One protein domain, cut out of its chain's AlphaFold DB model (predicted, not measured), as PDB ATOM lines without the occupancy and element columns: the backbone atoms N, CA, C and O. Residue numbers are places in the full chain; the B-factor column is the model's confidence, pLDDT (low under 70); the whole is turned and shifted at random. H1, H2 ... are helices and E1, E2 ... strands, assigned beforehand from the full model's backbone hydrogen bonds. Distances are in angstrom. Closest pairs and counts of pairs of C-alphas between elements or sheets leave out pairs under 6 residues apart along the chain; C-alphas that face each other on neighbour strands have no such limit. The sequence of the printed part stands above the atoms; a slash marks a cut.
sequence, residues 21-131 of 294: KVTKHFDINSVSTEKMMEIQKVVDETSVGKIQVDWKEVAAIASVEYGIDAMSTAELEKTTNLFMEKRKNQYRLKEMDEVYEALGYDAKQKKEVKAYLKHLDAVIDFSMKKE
ATOM      1  N   LYS A  21     -37.946  13.921 -34.508       41.09
ATOM      2  CA  LYS A  21     -39.129  13.559 -33.709       41.09
ATOM      3  C   LYS A  21     -39.771  14.825 -33.149       41.09
ATOM      4  O   LYS A  21     -39.372  15.299 -32.084       41.09
ATOM      5  N   VAL A  22     -40.778  15.367 -33.828       46.09
ATOM      6  CA  VAL A  22     -41.522  16.542 -33.352       46.09
ATOM      7  C   VAL A  22     -42.894  16.099 -32.845       46.09
ATOM      8  O   VAL A  22     -43.902  16.361 -33.457       46.09
ATOM      9  N   THR A  23     -42.978  15.482 -31.665       41.81
ATOM     10  CA  THR A  23     -44.235  14.966 -31.055       41.81
ATOM     11  C   THR A  23     -44.850  13.735 -31.746       41.81
ATOM     12  O   THR A  23     -44.566  13.425 -32.895       41.81
ATOM     13  N   LYS A  24     -45.688  12.986 -31.011       42.66
ATOM     14  CA  LYS A  24     -46.230  11.657 -31.375       42.66
ATOM     15  C   LYS A  24     -47.079  11.600 -32.664       42.66
ATOM     16  O   LYS A  24     -47.603  10.534 -32.963       42.66
ATOM     17  N   HIS A  25     -47.292  12.710 -33.366       42.81
ATOM     18  CA  HIS A  25     -48.045  12.779 -34.630       42.81
ATOM     19  C   HIS A  25     -47.197  13.325 -35.792       42.81
ATOM     20  O   HIS A  25     -47.717  13.546 -36.875       42.81
ATOM     21  N   PHE A  26     -45.901  13.547 -35.566       47.69
ATOM     22  CA  PHE A  26     -44.992  14.177 -36.519       47.69
ATOM     23  C   PHE A  26     -43.753  13.289 -36.651       47.69
ATOM     24  O   PHE A  26     -42.683  13.549 -36.092       47.69
ATOM     25  N   ASP A  27     -43.952  12.168 -37.338       49.06
ATOM     26  CA  ASP A  27     -42.857  11.376 -37.880       49.06
ATOM     27  C   ASP A  27     -42.562  11.971 -39.256       49.06
ATOM     28  O   ASP A  27     -43.188  11.613 -40.252       49.06
ATOM     29  N   ILE A  28     -41.643  12.941 -39.309       50.69
ATOM     30  CA  ILE A  28     -41.058  13.367 -40.583       50.69
ATOM     31  C   ILE A  28     -40.073  12.264 -40.973       50.69
ATOM     32  O   ILE A  28     -38.855  12.394 -40.829       50.69
ATOM     33  N   ASN A  29     -40.618  11.109 -41.354       52.50
ATOM     34  CA  ASN A  29     -39.847  10.106 -42.057       52.50
ATOM     35  C   ASN A  29     -39.344  10.768 -43.346       52.50
ATOM     36  O   ASN A  29     -40.038  11.582 -43.951       52.50
ATOM     37  N   SER A  30     -38.082  10.502 -43.668       57.91
ATOM     38  CA  SER A  30     -37.304  11.130 -44.739       57.91
ATOM     39  C   SER A  30     -38.133  11.476 -45.975       57.91
ATOM     40  O   SER A  30     -38.534  10.567 -46.702       57.91
ATOM     41  N   VAL A  31     -38.326  12.766 -46.262       66.88
ATOM     42  CA  VAL A  31     -38.811  13.173 -47.584       66.88
ATOM     43  C   VAL A  31     -37.739  12.776 -48.589       66.88
ATOM     44  O   VAL A  31     -36.615  13.279 -48.528       66.88
ATOM     45  N   SER A  32     -38.042  11.824 -49.470       74.94
ATOM     46  CA  SER A  32     -37.058  11.374 -50.452       74.94
ATOM     47  C   SER A  32     -36.822  12.454 -51.510       74.94
ATOM     48  O   SER A  32     -37.693  13.285 -51.785       74.94
ATOM     49  N   THR A  33     -35.643  12.433 -52.136       75.31
ATOM     50  CA  THR A  33     -35.330  13.364 -53.233       75.31
ATOM     51  C   THR A  33     -36.315  13.207 -54.390       75.31
ATOM     52  O   THR A  33     -36.752  14.195 -54.975       75.31
ATOM     53  N   GLU A  34     -36.747  11.976 -54.660       82.00
ATOM     54  CA  GLU A  34     -37.735  11.663 -55.690       82.00
ATOM     55  C   GLU A  34     -39.087  12.308 -55.382       82.00
ATOM     56  O   GLU A  34     -39.685  12.906 -56.274       82.00
ATOM     57  N   LYS A  35     -39.546  12.250 -54.122       86.06
ATOM     58  CA  LYS A  35     -40.817  12.871 -53.735       86.06
ATOM     59  C   LYS A  35     -40.749  14.394 -53.827       86.06
ATOM     60  O   LYS A  35     -41.700  15.009 -54.300       86.06
ATOM     61  N   MET A  36     -39.625  15.010 -53.449       85.69
ATOM     62  CA  MET A  36     -39.425  16.455 -53.641       85.69
ATOM     63  C   MET A  36     -39.499  16.843 -55.122       85.69
ATOM     64  O   MET A  36     -40.199  17.791 -55.468       85.69
ATOM     65  N   MET A  37     -38.831  16.089 -56.002       86.06
ATOM     66  CA  MET A  37     -38.868  16.325 -57.451       86.06
ATOM     67  C   MET A  37     -40.269  16.121 -58.041       86.06
ATOM     68  O   MET A  37     -40.680  16.882 -58.916       86.06
ATOM     69  N   GLU A  38     -41.010  15.115 -57.570       91.88
ATOM     70  CA  GLU A  38     -42.405  14.879 -57.956       91.88
ATOM     71  C   GLU A  38     -43.286  16.075 -57.578       91.88
ATOM     72  O   GLU A  38     -43.995  16.604 -58.434       91.88
ATOM     73  N   ILE A  39     -43.197  16.545 -56.327       94.81
ATOM     74  CA  ILE A  39     -43.965  17.701 -55.852       94.81
ATOM     75  C   ILE A  39     -43.594  18.952 -56.652       94.81
ATOM     76  O   ILE A  39     -44.484  19.617 -57.181       94.81
ATOM     77  N   GLN A  40     -42.298  19.248 -56.791       94.69
ATOM     78  CA  GLN A  40     -41.807  20.391 -57.562       94.69
ATOM     79  C   GLN A  40     -42.355  20.375 -58.992       94.69
ATOM     80  O   GLN A  40     -42.874  21.383 -59.464       94.69
ATOM     81  N   LYS A  41     -42.317  19.216 -59.659       95.69
ATOM     82  CA  LYS A  41     -42.856  19.058 -61.011       95.69
ATOM     83  C   LYS A  41     -44.354  19.375 -61.074       95.69
ATOM     84  O   LYS A  41     -44.757  20.133 -61.950       95.69
ATOM     85  N   VAL A  42     -45.162  18.829 -60.162       98.06
ATOM     86  CA  VAL A  42     -46.616  19.077 -60.140       98.06
ATOM     87  C   VAL A  42     -46.918  20.554 -59.884       98.06
ATOM     88  O   VAL A  42     -47.779  21.130 -60.550       98.06
ATOM     89  N   VAL A  43     -46.195  21.189 -58.957       98.19
ATOM     90  CA  VAL A  43     -46.361  22.618 -58.652       98.19
ATOM     91  C   VAL A  43     -46.025  23.473 -59.869       98.19
ATOM     92  O   VAL A  43     -46.803  24.360 -60.225       98.19
ATOM     93  N   ASP A  44     -44.911  23.183 -60.540       97.19
ATOM     94  CA  ASP A  44     -44.503  23.895 -61.749       97.19
ATOM     95  C   ASP A  44     -45.544  23.750 -62.866       97.19
ATOM     96  O   ASP A  44     -45.989  24.750 -63.427       97.19
ATOM     97  N   GLU A  45     -45.981  22.522 -63.162       97.75
ATOM     98  CA  GLU A  45     -46.986  22.242 -64.199       97.75
ATOM     99  C   GLU A  45     -48.324  22.927 -63.889       97.75
ATOM    100  O   GLU A  45     -48.954  23.495 -64.781       97.75
ATOM    101  N   THR A  46     -48.726  22.963 -62.617       98.56
ATOM    102  CA  THR A  46     -49.943  23.662 -62.176       98.56
ATOM    103  C   THR A  46     -49.825  25.185 -62.299       98.56
ATOM    104  O   THR A  46     -50.847  25.872 -62.432       98.56
ATOM    105  N   SER A  47     -48.599  25.711 -62.225       98.19
ATOM    106  CA  SER A  47     -48.283  27.143 -62.262       98.19
ATOM    107  C   SER A  47     -48.234  27.718 -63.678       98.19
ATOM    108  O   SER A  47     -48.450  28.921 -63.842       98.19
ATOM    109  N   VAL A  48     -47.984  26.890 -64.700       97.50
ATOM    110  CA  VAL A  48     -47.951  27.318 -66.112       97.50
ATOM    111  C   VAL A  48     -49.264  28.010 -66.503       97.50
ATOM    112  O   VAL A  48     -50.359  27.569 -66.148       97.50
ATOM    113  N   GLY A  49     -49.163  29.135 -67.216       96.31
ATOM    114  CA  GLY A  49     -50.291  29.995 -67.575       96.31
ATOM    115  C   GLY A  49     -50.859  30.825 -66.415       96.31
ATOM    116  O   GLY A  49     -51.883  31.494 -66.592       96.31
ATOM    117  N   LYS A  50     -50.239  30.770 -65.228       96.69
ATOM    118  CA  LYS A  50     -50.678  31.481 -64.019       96.69
ATOM    119  C   LYS A  50     -49.547  32.329 -63.435       96.69
ATOM    120  O   LYS A  50     -49.346  33.447 -63.893       96.69
ATOM    121  N   ILE A  51     -48.855  31.833 -62.412       97.19
ATOM    122  CA  ILE A  51     -47.763  32.507 -61.702       97.19
ATOM    123  C   ILE A  51     -46.908  31.462 -60.984       97.19
ATOM    124  O   ILE A  51     -47.452  30.474 -60.495       97.19
ATOM    125  N   GLN A  52     -45.589  31.664 -60.921       97.62
ATOM    126  CA  GLN A  52     -44.680  30.737 -60.245       97.62
ATOM    127  C   GLN A  52     -44.955  30.661 -58.736       97.62
ATOM    128  O   GLN A  52     -44.822  31.660 -58.023       97.62
ATOM    129  N   VAL A  53     -45.272  29.457 -58.253       97.94
ATOM    130  CA  VAL A  53     -45.453  29.143 -56.827       97.94
ATOM    131  C   VAL A  53     -44.221  28.425 -56.274       97.94
ATOM    132  O   VAL A  53     -43.591  27.625 -56.975       97.94
ATOM    133  N   ASP A  54     -43.889  28.693 -55.008       97.12
ATOM    134  CA  ASP A  54     -42.847  27.970 -54.282       97.12
ATOM    135  C   ASP A  54     -43.372  26.584 -53.884       97.12
ATOM    136  O   ASP A  54     -44.279  26.427 -53.062       97.12
ATOM    137  N   TRP A  55     -42.787  25.542 -54.468       96.38
ATOM    138  CA  TRP A  55     -43.188  24.168 -54.186       96.38
ATOM    139  C   TRP A  55     -42.955  23.758 -52.729       96.38
ATOM    140  O   TRP A  55     -43.647  22.855 -52.262       96.38
ATOM    141  N   LYS A  56     -42.025  24.392 -51.998       95.50
ATOM    142  CA  LYS A  56     -41.773  24.074 -50.583       95.50
ATOM    143  C   LYS A  56     -42.966  24.459 -49.723       95.50
ATOM    144  O   LYS A  56     -43.341  23.722 -48.812       95.50
ATOM    145  N   GLU A  57     -43.582  25.593 -50.036       97.38
ATOM    146  CA  GLU A  57     -44.786  26.075 -49.369       97.38
ATOM    147  C   GLU A  57     -45.970  25.142 -49.625       97.38
ATOM    148  O   GLU A  57     -46.640  24.716 -48.681       97.38
ATOM    149  N   VAL A  58     -46.154  24.729 -50.881       97.75
ATOM    150  CA  VAL A  58     -47.165  23.730 -51.255       97.75
ATOM    151  C   VAL A  58     -46.914  22.404 -50.545       97.75
ATOM    152  O   VAL A  58     -47.836  21.852 -49.947       97.75
ATOM    153  N   ALA A  59     -45.677  21.900 -50.570       95.31
ATOM    154  CA  ALA A  59     -45.296  20.650 -49.922       95.31
ATOM    155  C   ALA A  59     -45.590  20.689 -48.420       95.31
ATOM    156  O   ALA A  59     -46.122  19.723 -47.874       95.31
ATOM    157  N   ALA A  60     -45.281  21.799 -47.746       95.50
ATOM    158  CA  ALA A  60     -45.498  21.943 -46.314       95.50
ATOM    159  C   ALA A  60     -46.991  21.980 -45.948       95.50
ATOM    160  O   ALA A  60     -47.392  21.294 -45.008       95.50
ATOM    161  N   ILE A  61     -47.821  22.714 -46.702       97.56
ATOM    162  CA  ILE A  61     -49.283  22.706 -46.517       97.56
ATOM    163  C   ILE A  61     -49.847  21.309 -46.791       97.56
ATOM    164  O   ILE A  61     -50.516  20.732 -45.938       97.56
ATOM    165  N   ALA A  62     -49.529  20.727 -47.948       95.81
ATOM    166  CA  ALA A  62     -50.046  19.422 -48.339       95.81
ATOM    167  C   ALA A  62     -49.616  18.317 -47.355       95.81
ATOM    168  O   ALA A  62     -50.375  17.386 -47.099       95.81
ATOM    169  N   SER A  63     -48.426  18.425 -46.756       93.00
ATOM    170  CA  SER A  63     -47.960  17.473 -45.741       93.00
ATOM    171  C   SER A  63     -48.740  17.574 -44.428       93.00
ATOM    172  O   SER A  63     -48.908  16.559 -43.757       93.00
ATOM    173  N   VAL A  64     -49.226  18.763 -44.055       93.50
ATOM    174  CA  VAL A  64     -50.109  18.937 -42.887       93.50
ATOM    175  C   VAL A  64     -51.523  18.434 -43.179       93.50
ATOM    176  O   VAL A  64     -52.117  17.784 -42.324       93.50
ATOM    177  N   GLU A  65     -52.043  18.676 -44.383       94.62
ATOM    178  CA  GLU A  65     -53.402  18.264 -44.761       94.62
ATOM    179  C   GLU A  65     -53.539  16.758 -45.020       94.62
ATOM    180  O   GLU A  65     -54.541  16.149 -44.640       94.62
ATOM    181  N   TYR A  66     -52.551  16.161 -45.688       92.75
ATOM    182  CA  TYR A  66     -52.677  14.825 -46.284       92.75
ATOM    183  C   TYR A  66     -51.587  13.852 -45.825       92.75
ATOM    184  O   TYR A  66     -51.752  12.640 -45.948       92.75
ATOM    185  N   GLY A  67     -50.483  14.359 -45.270       89.00
ATOM    186  CA  GLY A  67     -49.275  13.575 -45.023       89.00
ATOM    187  C   GLY A  67     -48.432  13.404 -46.291       89.00
ATOM    188  O   GLY A  67     -48.949  13.194 -47.390       89.00
ATOM    189  N   ILE A  68     -47.108  13.490 -46.145       83.31
ATOM    190  CA  ILE A  68     -46.205  13.618 -47.296       83.31
ATOM    191  C   ILE A  68     -46.189  12.410 -48.241       83.31
ATOM    192  O   ILE A  68     -46.127  12.573 -49.458       83.31
ATOM    193  N   ASP A  69     -46.313  11.205 -47.688       82.44
ATOM    194  CA  ASP A  69     -46.288   9.958 -48.458       82.44
ATOM    195  C   ASP A  69     -47.647   9.610 -49.081       82.44
ATOM    196  O   ASP A  69     -47.713   8.815 -50.017       82.44
ATOM    197  N   ALA A  70     -48.735  10.186 -48.562       84.88
ATOM    198  CA  ALA A  70     -50.100   9.837 -48.954       84.88
ATOM    199  C   ALA A  70     -50.728  10.830 -49.941       84.88
ATOM    200  O   ALA A  70     -51.708  10.474 -50.596       84.88
ATOM    201  N   MET A  71     -50.175  12.042 -50.076       90.38
ATOM    202  CA  MET A  71     -50.723  13.056 -50.980       90.38
ATOM    203  C   MET A  71     -50.725  12.594 -52.443       90.38
ATOM    204  O   MET A  71     -49.719  12.126 -52.989       90.38
ATOM    205  N   SER A  72     -51.865  12.796 -53.089       95.38
ATOM    206  CA  SER A  72     -52.073  12.581 -54.516       95.38
ATOM    207  C   SER A  72     -51.706  13.816 -55.347       95.38
ATOM    208  O   SER A  72     -51.653  14.943 -54.849       95.38
ATOM    209  N   THR A  73     -51.527  13.630 -56.657       97.06
ATOM    210  CA  THR A  73     -51.331  14.737 -57.609       97.06
ATOM    211  C   THR A  73     -52.475  15.753 -57.554       97.06
ATOM    212  O   THR A  73     -52.222  16.950 -57.526       97.06
ATOM    213  N   ALA A  74     -53.729  15.298 -57.456       98.00
ATOM    214  CA  ALA A  74     -54.890  16.189 -57.394       98.00
ATOM    215  C   ALA A  74     -54.906  17.052 -56.117       98.00
ATOM    216  O   ALA A  74     -55.311  18.214 -56.147       98.00
ATOM    217  N   GLU A  75     -54.446  16.507 -54.989       98.12
ATOM    218  CA  GLU A  75     -54.302  17.255 -53.736       98.12
ATOM    219  C   GLU A  75     -53.167  18.281 -53.812       98.12
ATOM    220  O   GLU A  75     -53.323  19.401 -53.320       98.12
ATOM    221  N   LEU A  76     -52.061  17.949 -54.483       98.06
ATOM    222  CA  LEU A  76     -50.975  18.889 -54.766       98.06
ATOM    223  C   LEU A  76     -51.418  20.024 -55.692       98.06
ATOM    224  O   LEU A  76     -51.164  21.188 -55.387       98.06
ATOM    225  N   GLU A  77     -52.129  19.723 -56.777       98.56
ATOM    226  CA  GLU A  77     -52.701  20.731 -57.677       98.56
ATOM    227  C   GLU A  77     -53.673  21.644 -56.922       98.56
ATOM    228  O   GLU A  77     -53.597  22.873 -57.016       98.56
ATOM    229  N   LYS A  78     -54.574  21.061 -56.120       98.38
ATOM    230  CA  LYS A  78     -55.510  21.816 -55.279       98.38
ATOM    231  C   LYS A  78     -54.762  22.740 -54.321       98.38
ATOM    232  O   LYS A  78     -55.097  23.920 -54.251       98.38
ATOM    233  N   THR A  79     -53.750  22.222 -53.626       98.56
ATOM    234  CA  THR A  79     -52.940  22.992 -52.675       98.56
ATOM    235  C   THR A  79     -52.173  24.107 -53.379       98.56
ATOM    236  O   THR A  79     -52.183  25.239 -52.912       98.56
ATOM    237  N   THR A  80     -51.597  23.834 -54.548       98.62
ATOM    238  CA  THR A  80     -50.899  24.829 -55.376       98.62
ATOM    239  C   THR A  80     -51.817  25.989 -55.752       98.62
ATOM    240  O   THR A  80     -51.444  27.152 -55.620       98.62
ATOM    241  N   ASN A  81     -53.060  25.701 -56.151       98.44
ATOM    242  CA  ASN A  81     -54.027  26.742 -56.498       98.44
ATOM    243  C   ASN A  81     -54.456  27.606 -55.290       98.44
ATOM    244  O   ASN A  81     -54.939  28.714 -55.505       98.44
ATOM    245  N   LEU A  82     -54.258  27.169 -54.035       98.44
ATOM    246  CA  LEU A  82     -54.540  28.001 -52.850       98.44
ATOM    247  C   LEU A  82     -53.616  29.218 -52.737       98.44
ATOM    248  O   LEU A  82     -54.001  30.198 -52.092       98.44
ATOM    249  N   PHE A  83     -52.433  29.149 -53.355       98.50
ATOM    250  CA  PHE A  83     -51.441  30.224 -53.402       98.50
ATOM    251  C   PHE A  83     -51.715  31.236 -54.516       98.50
ATOM    252  O   PHE A  83     -51.016  32.234 -54.622       98.50
ATOM    253  N   MET A  84     -52.726  31.016 -55.355       97.75
ATOM    254  CA  MET A  84     -52.978  31.857 -56.520       97.75
ATOM    255  C   MET A  84     -54.325  32.556 -56.405       97.75
ATOM    256  O   MET A  84     -55.353  31.943 -56.125       97.75
ATOM    257  N   GLU A  85     -54.345  33.850 -56.701       96.44
ATOM    258  CA  GLU A  85     -55.569  34.636 -56.796       96.44
ATOM    259  C   GLU A  85     -55.676  35.254 -58.190       96.44
ATOM    260  O   GLU A  85     -54.822  36.040 -58.603       96.44
ATOM    261  N   LYS A  86     -56.746  34.941 -58.927       95.62
ATOM    262  CA  LYS A  86     -56.998  35.578 -60.223       95.62
ATOM    263  C   LYS A  86     -57.587  36.977 -60.022       95.62
ATOM    264  O   LYS A  86     -58.712  37.121 -59.552       95.62
ATOM    265  N   ARG A  87     -56.860  38.011 -60.451       92.38
ATOM    266  CA  ARG A  87     -57.287  39.418 -60.467       92.38
ATOM    267  C   ARG A  87     -57.437  39.899 -61.909       92.38
ATOM    268  O   ARG A  87     -56.458  40.140 -62.612       92.38
ATOM    269  N   LYS A  88     -58.685  40.072 -62.362       90.06
ATOM    270  CA  LYS A  88     -59.016  40.386 -63.766       90.06
ATOM    271  C   LYS A  88     -58.394  39.344 -64.718       90.06
ATOM    272  O   LYS A  88     -58.812  38.188 -64.714       90.06
ATOM    273  N   ASN A  89     -57.388  39.747 -65.495       86.88
ATOM    274  CA  ASN A  89     -56.717  38.919 -66.499       86.88
ATOM    275  C   ASN A  89     -55.339  38.411 -66.044       86.88
ATOM    276  O   ASN A  89     -54.614  37.855 -66.860       86.88
ATOM    277  N   GLN A  90     -54.961  38.609 -64.779       91.19
ATOM    278  CA  GLN A  90     -53.658  38.207 -64.243       91.19
ATOM    279  C   GLN A  90     -53.822  37.422 -62.941       91.19
ATOM    280  O   GLN A  90     -54.853  37.520 -62.274       91.19
ATOM    281  N   TYR A  91     -52.816  36.628 -62.589       95.69
ATOM    282  CA  TYR A  91     -52.730  35.961 -61.294       95.69
ATOM    283  C   TYR A  91     -51.780  36.728 -60.383       95.69
ATOM    284  O   TYR A  91     -50.748  37.214 -60.835       95.69
ATOM    285  N   ARG A  92     -52.140  36.806 -59.104       95.31
ATOM    286  CA  ARG A  92     -51.283  37.267 -58.015       95.31
ATOM    287  C   ARG A  92     -50.934  36.075 -57.129       95.31
ATOM    288  O   ARG A  92     -51.789  35.216 -56.896       95.31
ATOM    289  N   LEU A  93     -49.707  36.057 -56.623       97.50
ATOM    290  CA  LEU A  93     -49.269  35.124 -55.597       97.50
ATOM    291  C   LEU A  93     -49.778  35.602 -54.226       97.50
ATOM    292  O   LEU A  93     -49.675  36.782 -53.884       97.50
ATOM    293  N   LYS A  94     -50.389  34.697 -53.470       97.88
ATOM    294  CA  LYS A  94     -50.840  34.946 -52.103       97.88
ATOM    295  C   LYS A  94     -49.698  34.727 -51.122       97.88
ATOM    296  O   LYS A  94     -48.915  33.798 -51.287       97.88
ATOM    297  N   GLU A  95     -49.679  35.535 -50.071       97.19
ATOM    298  CA  GLU A  95     -48.812  35.315 -48.915       97.19
ATOM    299  C   GLU A  95     -49.265  34.070 -48.137       97.19
ATOM    300  O   GLU A  95     -50.454  33.733 -48.099       97.19
ATOM    301  N   MET A  96     -48.330  33.416 -47.442       97.12
ATOM    302  CA  MET A  96     -48.613  32.221 -46.638       97.12
ATOM    303  C   MET A  96     -49.716  32.456 -45.587       97.12
ATOM    304  O   MET A  96     -50.548  31.579 -45.348       97.12
ATOM    305  N   ASP A  97     -49.784  33.649 -44.986       97.81
ATOM    306  CA  ASP A  97     -50.835  33.982 -44.014       97.81
ATOM    307  C   ASP A  97     -52.237  33.994 -44.651       97.81
ATOM    308  O   ASP A  97     -53.183  33.486 -44.045       97.81
ATOM    309  N   GLU A  98     -52.377  34.444 -45.903       98.19
ATOM    310  CA  GLU A  98     -53.648  34.388 -46.640       98.19
ATOM    311  C   GLU A  98     -54.051  32.943 -46.996       98.19
ATOM    312  O   GLU A  98     -55.229  32.635 -47.214       98.19
ATOM    313  N   VAL A  99     -53.076  32.038 -47.119       98.50
ATOM    314  CA  VAL A  99     -53.324  30.600 -47.305       98.50
ATOM    315  C   VAL A  99     -53.787  29.977 -45.991       98.50
ATOM    316  O   VAL A  99     -54.793  29.268 -45.978       98.50
ATOM    317  N   TYR A 100     -53.131  30.297 -44.873       98.56
ATOM    318  CA  TYR A 100     -53.555  29.845 -43.548       98.56
ATOM    319  C   TYR A 100     -54.966  30.301 -43.185       98.56
ATOM    320  O   TYR A 100     -55.740  29.514 -42.642       98.56
ATOM    321  N   GLU A 101     -55.306  31.559 -43.467       98.25
ATOM    322  CA  GLU A 101     -56.647  32.094 -43.229       98.25
ATOM    323  C   GLU A 101     -57.700  31.360 -44.061       98.25
ATOM    324  O   GLU A 101     -58.726  30.948 -43.521       98.25
ATOM    325  N   ALA A 102     -57.421  31.116 -45.346       97.75
ATOM    326  CA  ALA A 102     -58.324  30.379 -46.229       97.75
ATOM    327  C   ALA A 102     -58.559  28.927 -45.772       97.75
ATOM    328  O   ALA A 102     -59.645  28.387 -45.983       97.75
ATOM    329  N   LEU A 103     -57.560  28.305 -45.141       98.06
ATOM    330  CA  LEU A 103     -57.651  26.956 -44.579       98.06
ATOM    331  C   LEU A 103     -58.201  26.922 -43.143       98.06
ATOM    332  O   LEU A 103     -58.464  25.842 -42.617       98.06
ATOM    333  N   GLY A 104     -58.371  28.075 -42.491       98.12
ATOM    334  CA  GLY A 104     -58.798  28.145 -41.092       98.12
ATOM    335  C   GLY A 104     -57.771  27.576 -40.106       98.12
ATOM    336  O   GLY A 104     -58.158  27.030 -39.074       98.12
ATOM    337  N   TYR A 105     -56.475  27.678 -40.418       97.88
ATOM    338  CA  TYR A 105     -55.408  27.071 -39.618       97.88
ATOM    339  C   TYR A 105     -55.250  27.697 -38.233       97.88
ATOM    340  O   TYR A 105     -55.099  28.917 -38.084       97.88
ATOM    341  N   ASP A 106     -55.162  26.838 -37.218       97.31
ATOM    342  CA  ASP A 106     -54.842  27.227 -35.850       97.31
ATOM    343  C   ASP A 106     -53.321  27.372 -35.608       97.31
ATOM    344  O   ASP A 106     -52.472  27.137 -36.472       97.31
ATOM    345  N   ALA A 107     -52.942  27.782 -34.393       96.94
ATOM    346  CA  ALA A 107     -51.536  27.969 -34.029       96.94
ATOM    347  C   ALA A 107     -50.710  26.668 -34.076       96.94
ATOM    348  O   ALA A 107     -49.495  26.723 -34.286       96.94
ATOM    349  N   LYS A 108     -51.345  25.506 -33.871       94.94
ATOM    350  CA  LYS A 108     -50.681  24.205 -33.924       94.94
ATOM    351  C   LYS A 108     -50.361  23.855 -35.376       94.94
ATOM    352  O   LYS A 108     -49.195  23.609 -35.667       94.94
ATOM    353  N   GLN A 109     -51.327  23.949 -36.284       96.44
ATOM    354  CA  GLN A 109     -51.127  23.680 -37.714       96.44
ATOM    355  C   GLN A 109     -50.100  24.638 -38.330       96.44
ATOM    356  O   GLN A 109     -49.171  24.207 -39.010       96.44
ATOM    357  N   LYS A 110     -50.153  25.937 -38.001       97.44
ATOM    358  CA  LYS A 110     -49.125  26.905 -38.438       97.44
ATOM    359  C   LYS A 110     -47.717  26.518 -37.969       97.44
ATOM    360  O   LYS A 110     -46.741  26.698 -38.695       97.44
ATOM    361  N   LYS A 111     -47.584  25.993 -36.744       94.94
ATOM    362  CA  LYS A 111     -46.299  25.508 -36.213       94.94
ATOM    363  C   LYS A 111     -45.819  24.256 -36.951       94.94
ATOM    364  O   LYS A 111     -44.619  24.119 -37.178       94.94
ATOM    365  N   GLU A 112     -46.738  23.374 -37.319       92.44
ATOM    366  CA  GLU A 112     -46.472  22.162 -38.092       92.44
ATOM    367  C   GLU A 112     -45.964  22.490 -39.506       92.44
ATOM    368  O   GLU A 112     -44.903  22.003 -39.893       92.44
ATOM    369  N   VAL A 113     -46.609  23.418 -40.221       95.25
ATOM    370  CA  VAL A 113     -46.132  23.902 -41.534       95.25
ATOM    371  C   VAL A 113     -44.719  24.483 -41.436       95.25
ATOM    372  O   VAL A 113     -43.841  24.130 -42.221       95.25
ATOM    373  N   LYS A 114     -44.451  25.325 -40.428       94.81
ATOM    374  CA  LYS A 114     -43.107  25.888 -40.195       94.81
ATOM    375  C   LYS A 114     -42.056  24.812 -39.913       94.81
ATOM    376  O   LYS A 114     -40.899  24.973 -40.300       94.81
ATOM    377  N   ALA A 115     -42.432  23.728 -39.234       89.38
ATOM    378  CA  ALA A 115     -41.537  22.599 -38.999       89.38
ATOM    379  C   ALA A 115     -41.220  21.849 -40.303       89.38
ATOM    380  O   ALA A 115     -40.055  21.509 -40.517       89.38
ATOM    381  N   TYR A 116     -42.210  21.657 -41.183       89.69
ATOM    382  CA  TYR A 116     -41.995  21.084 -42.515       89.69
ATOM    383  C   TYR A 116     -41.086  21.953 -43.385       89.69
ATOM    384  O   TYR A 116     -40.107  21.435 -43.915       89.69
ATOM    385  N   LEU A 117     -41.334  23.265 -43.475       92.44
ATOM    386  CA  LEU A 117     -40.477  24.183 -44.238       92.44
ATOM    387  C   LEU A 117     -39.023  24.125 -43.759       92.44
ATOM    388  O   LEU A 117     -38.116  23.904 -44.555       92.44
ATOM    389  N   LYS A 118     -38.806  24.200 -42.438       89.50
ATOM    390  CA  LYS A 118     -37.465  24.084 -41.851       89.50
ATOM    391  C   LYS A 118     -36.791  22.748 -42.181       89.50
ATOM    392  O   LYS A 118     -35.573  22.697 -42.335       89.50
ATOM    393  N   HIS A 119     -37.557  21.661 -42.224       83.56
ATOM    394  CA  HIS A 119     -37.024  20.357 -42.596       83.56
ATOM    395  C   HIS A 119     -36.633  20.313 -44.078       83.56
ATOM    396  O   HIS A 119     -35.524  19.882 -44.381       83.56
ATOM    397  N   LEU A 120     -37.491  20.805 -44.976       86.38
ATOM    398  CA  LEU A 120     -37.195  20.897 -46.409       86.38
ATOM    399  C   LEU A 120     -35.940  21.737 -46.665       86.38
ATOM    400  O   LEU A 120     -35.050  21.284 -47.377       86.38
ATOM    401  N   ASP A 121     -35.814  22.896 -46.013       86.56
ATOM    402  CA  ASP A 121     -34.614  23.734 -46.107       86.56
ATOM    403  C   ASP A 121     -33.362  22.977 -45.640       86.56
ATOM    404  O   ASP A 121     -32.340  23.007 -46.313       86.56
ATOM    405  N   ALA A 122     -33.436  22.223 -44.538       82.31
ATOM    406  CA  ALA A 122     -32.300  21.441 -44.050       82.31
ATOM    407  C   ALA A 122     -31.897  20.298 -45.003       82.31
ATOM    408  O   ALA A 122     -30.706  20.006 -45.143       82.31
ATOM    409  N   VAL A 123     -32.870  19.640 -45.642       78.81
ATOM    410  CA  VAL A 123     -32.627  18.587 -46.640       78.81
ATOM    411  C   VAL A 123     -31.968  19.183 -47.886       78.81
ATOM    412  O   VAL A 123     -30.963  18.648 -48.359       78.81
ATOM    413  N   ILE A 124     -32.493  20.308 -48.379       78.94
ATOM    414  CA  ILE A 124     -31.943  21.037 -49.526       78.94
ATOM    415  C   ILE A 124     -30.533  21.529 -49.199       78.94
ATOM    416  O   ILE A 124     -29.610  21.199 -49.931       78.94
ATOM    417  N   ASP A 125     -30.328  22.207 -48.070       77.50
ATOM    418  CA  ASP A 125     -29.015  22.687 -47.625       77.50
ATOM    419  C   ASP A 125     -27.996  21.553 -47.517       77.50
ATOM    420  O   ASP A 125     -26.831  21.723 -47.871       77.50
ATOM    421  N   PHE A 126     -28.399  20.386 -47.012       73.31
ATOM    422  CA  PHE A 126     -27.512  19.229 -46.951       73.31
ATOM    423  C   PHE A 126     -27.142  18.728 -48.353       73.31
ATOM    424  O   PHE A 126     -25.972  18.436 -48.609       73.31
ATOM    425  N   SER A 127     -28.120  18.658 -49.262       68.62
ATOM    426  CA  SER A 127     -27.894  18.298 -50.665       68.62
ATOM    427  C   SER A 127     -26.967  19.306 -51.358       68.62
ATOM    428  O   SER A 127     -25.986  18.913 -51.987       68.62
ATOM    429  N   MET A 128     -27.201  20.603 -51.152       68.38
ATOM    430  CA  MET A 128     -26.436  21.702 -51.746       68.38
ATOM    431  C   MET A 128     -25.054  21.888 -51.119       68.38
ATOM    432  O   MET A 128     -24.134  22.298 -51.806       68.38
ATOM    433  N   LYS A 129     -24.842  21.549 -49.840       64.56
ATOM    434  CA  LYS A 129     -23.495  21.539 -49.227       64.56
ATOM    435  C   LYS A 129     -22.574  20.479 -49.825       64.56
ATOM    436  O   LYS A 129     -21.361  20.549 -49.633       64.56
ATOM    437  N   LYS A 130     -23.141  19.471 -50.492       59.09
ATOM    438  CA  LYS A 130     -22.381  18.502 -51.287       59.09
ATOM    439  C   LYS A 130     -22.002  19.076 -52.658       59.09
ATOM    440  O   LYS A 130     -20.998  18.648 -53.226       59.09
ATOM    441  N   GLU A 131     -22.781  20.025 -53.173       55.69
ATOM    442  CA  GLU A 131     -22.378  20.905 -54.269       55.69
ATOM    443  C   GLU A 131     -21.355  21.931 -53.755       55.69
ATOM    444  O   GLU A 131     -21.339  22.320 -52.587       55.69
TER     445      GLU A 131
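This is residues 21 to 131 of the 294 residues of the protein "LYZ2 domain-containing protein" of Peribacillus simplex (UniProt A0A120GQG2). A short helix, H2, sits in the middle, and the helices H1, H3 and H5 pack on it crosswise. The small hairpin of E1 and E2 makes one end of the domain, and the long H5 runs past H2 along one side, with H4 near its first turns. The printed part has 111 residues with five named helices and two named strands, in the order H1, H2, H3, E1, E2, H4, H5; the sheet, E1 - E2, is antiparallel, and the class is mostly helix. It is compact, with a radius of gyration of the C-alphas of 14.1 A and spans of 44 by 35 by 24 A.

E1, residues 84 to 87, and E2, residues 90 to 93, form an antiparallel hairpin, their directions at 143 degrees. N 85 and O 92 are 2.9 A apart and N 92 and O 85 are 2.8 A apart, both within hydrogen-bond range. A tight link joins H3, residues 73 to 81, to E1. H2, residues 55 to 65, is the hub and touches H3 at a steep tilt of 66 degrees, opposite ways; their closest C-alphas, of Val 58 and Thr 80, are 5.7 A apart. H1, residues 33 to 47, touches H3 at a steep tilt of 54 degrees, the same way, closest at the C-alphas of Val 43 and Thr 80, 6.0 A. H1 touches H2 with residues 39 to 44 alone, about perpendicular at 77 degrees, closest at the C-alphas of Gln 40 and Trp 55, 5.3 A. H5, residues 107 to 130, touches H2 with residues 109 to 120 alone, at a steep tilt of 42 degrees, opposite ways; the closest C-alphas, of Ala 60 and Val 113, are 5.2 A apart. H4, residues 96 to 103, is close to but not clearly touching H2, with the C-alphas of Glu 57 and Met 96 closest at 7.7 A. In H1, H2, H3 and H4 every O i to N i+4 pair is within hydrogen-bond range; in H5, 19 of 20 are.

H1 begins at C-alpha 33 (-35.330, 13.364, -53.233) and is 21.0 A long. H2 measures 15.1 A, H3 12.4 A, H4 10.7 A, E1 9.6 A and E2 10.2 A. E1 begins at C-alpha 84 (-52.978, 31.857, -56.520). H5 measures 35.2 A and ends at C-alpha 130 (-22.381, 18.502, -51.287).

The C-alphas farthest apart are those of Lys 24 and Asn 89, 45.7 A. The printed part has no cut and no long link. Residues 21 to 32 hold no named element. The mean pLDDT of the printed part is 87.6; residues 21 to 31 and 127 to 131 are under 70.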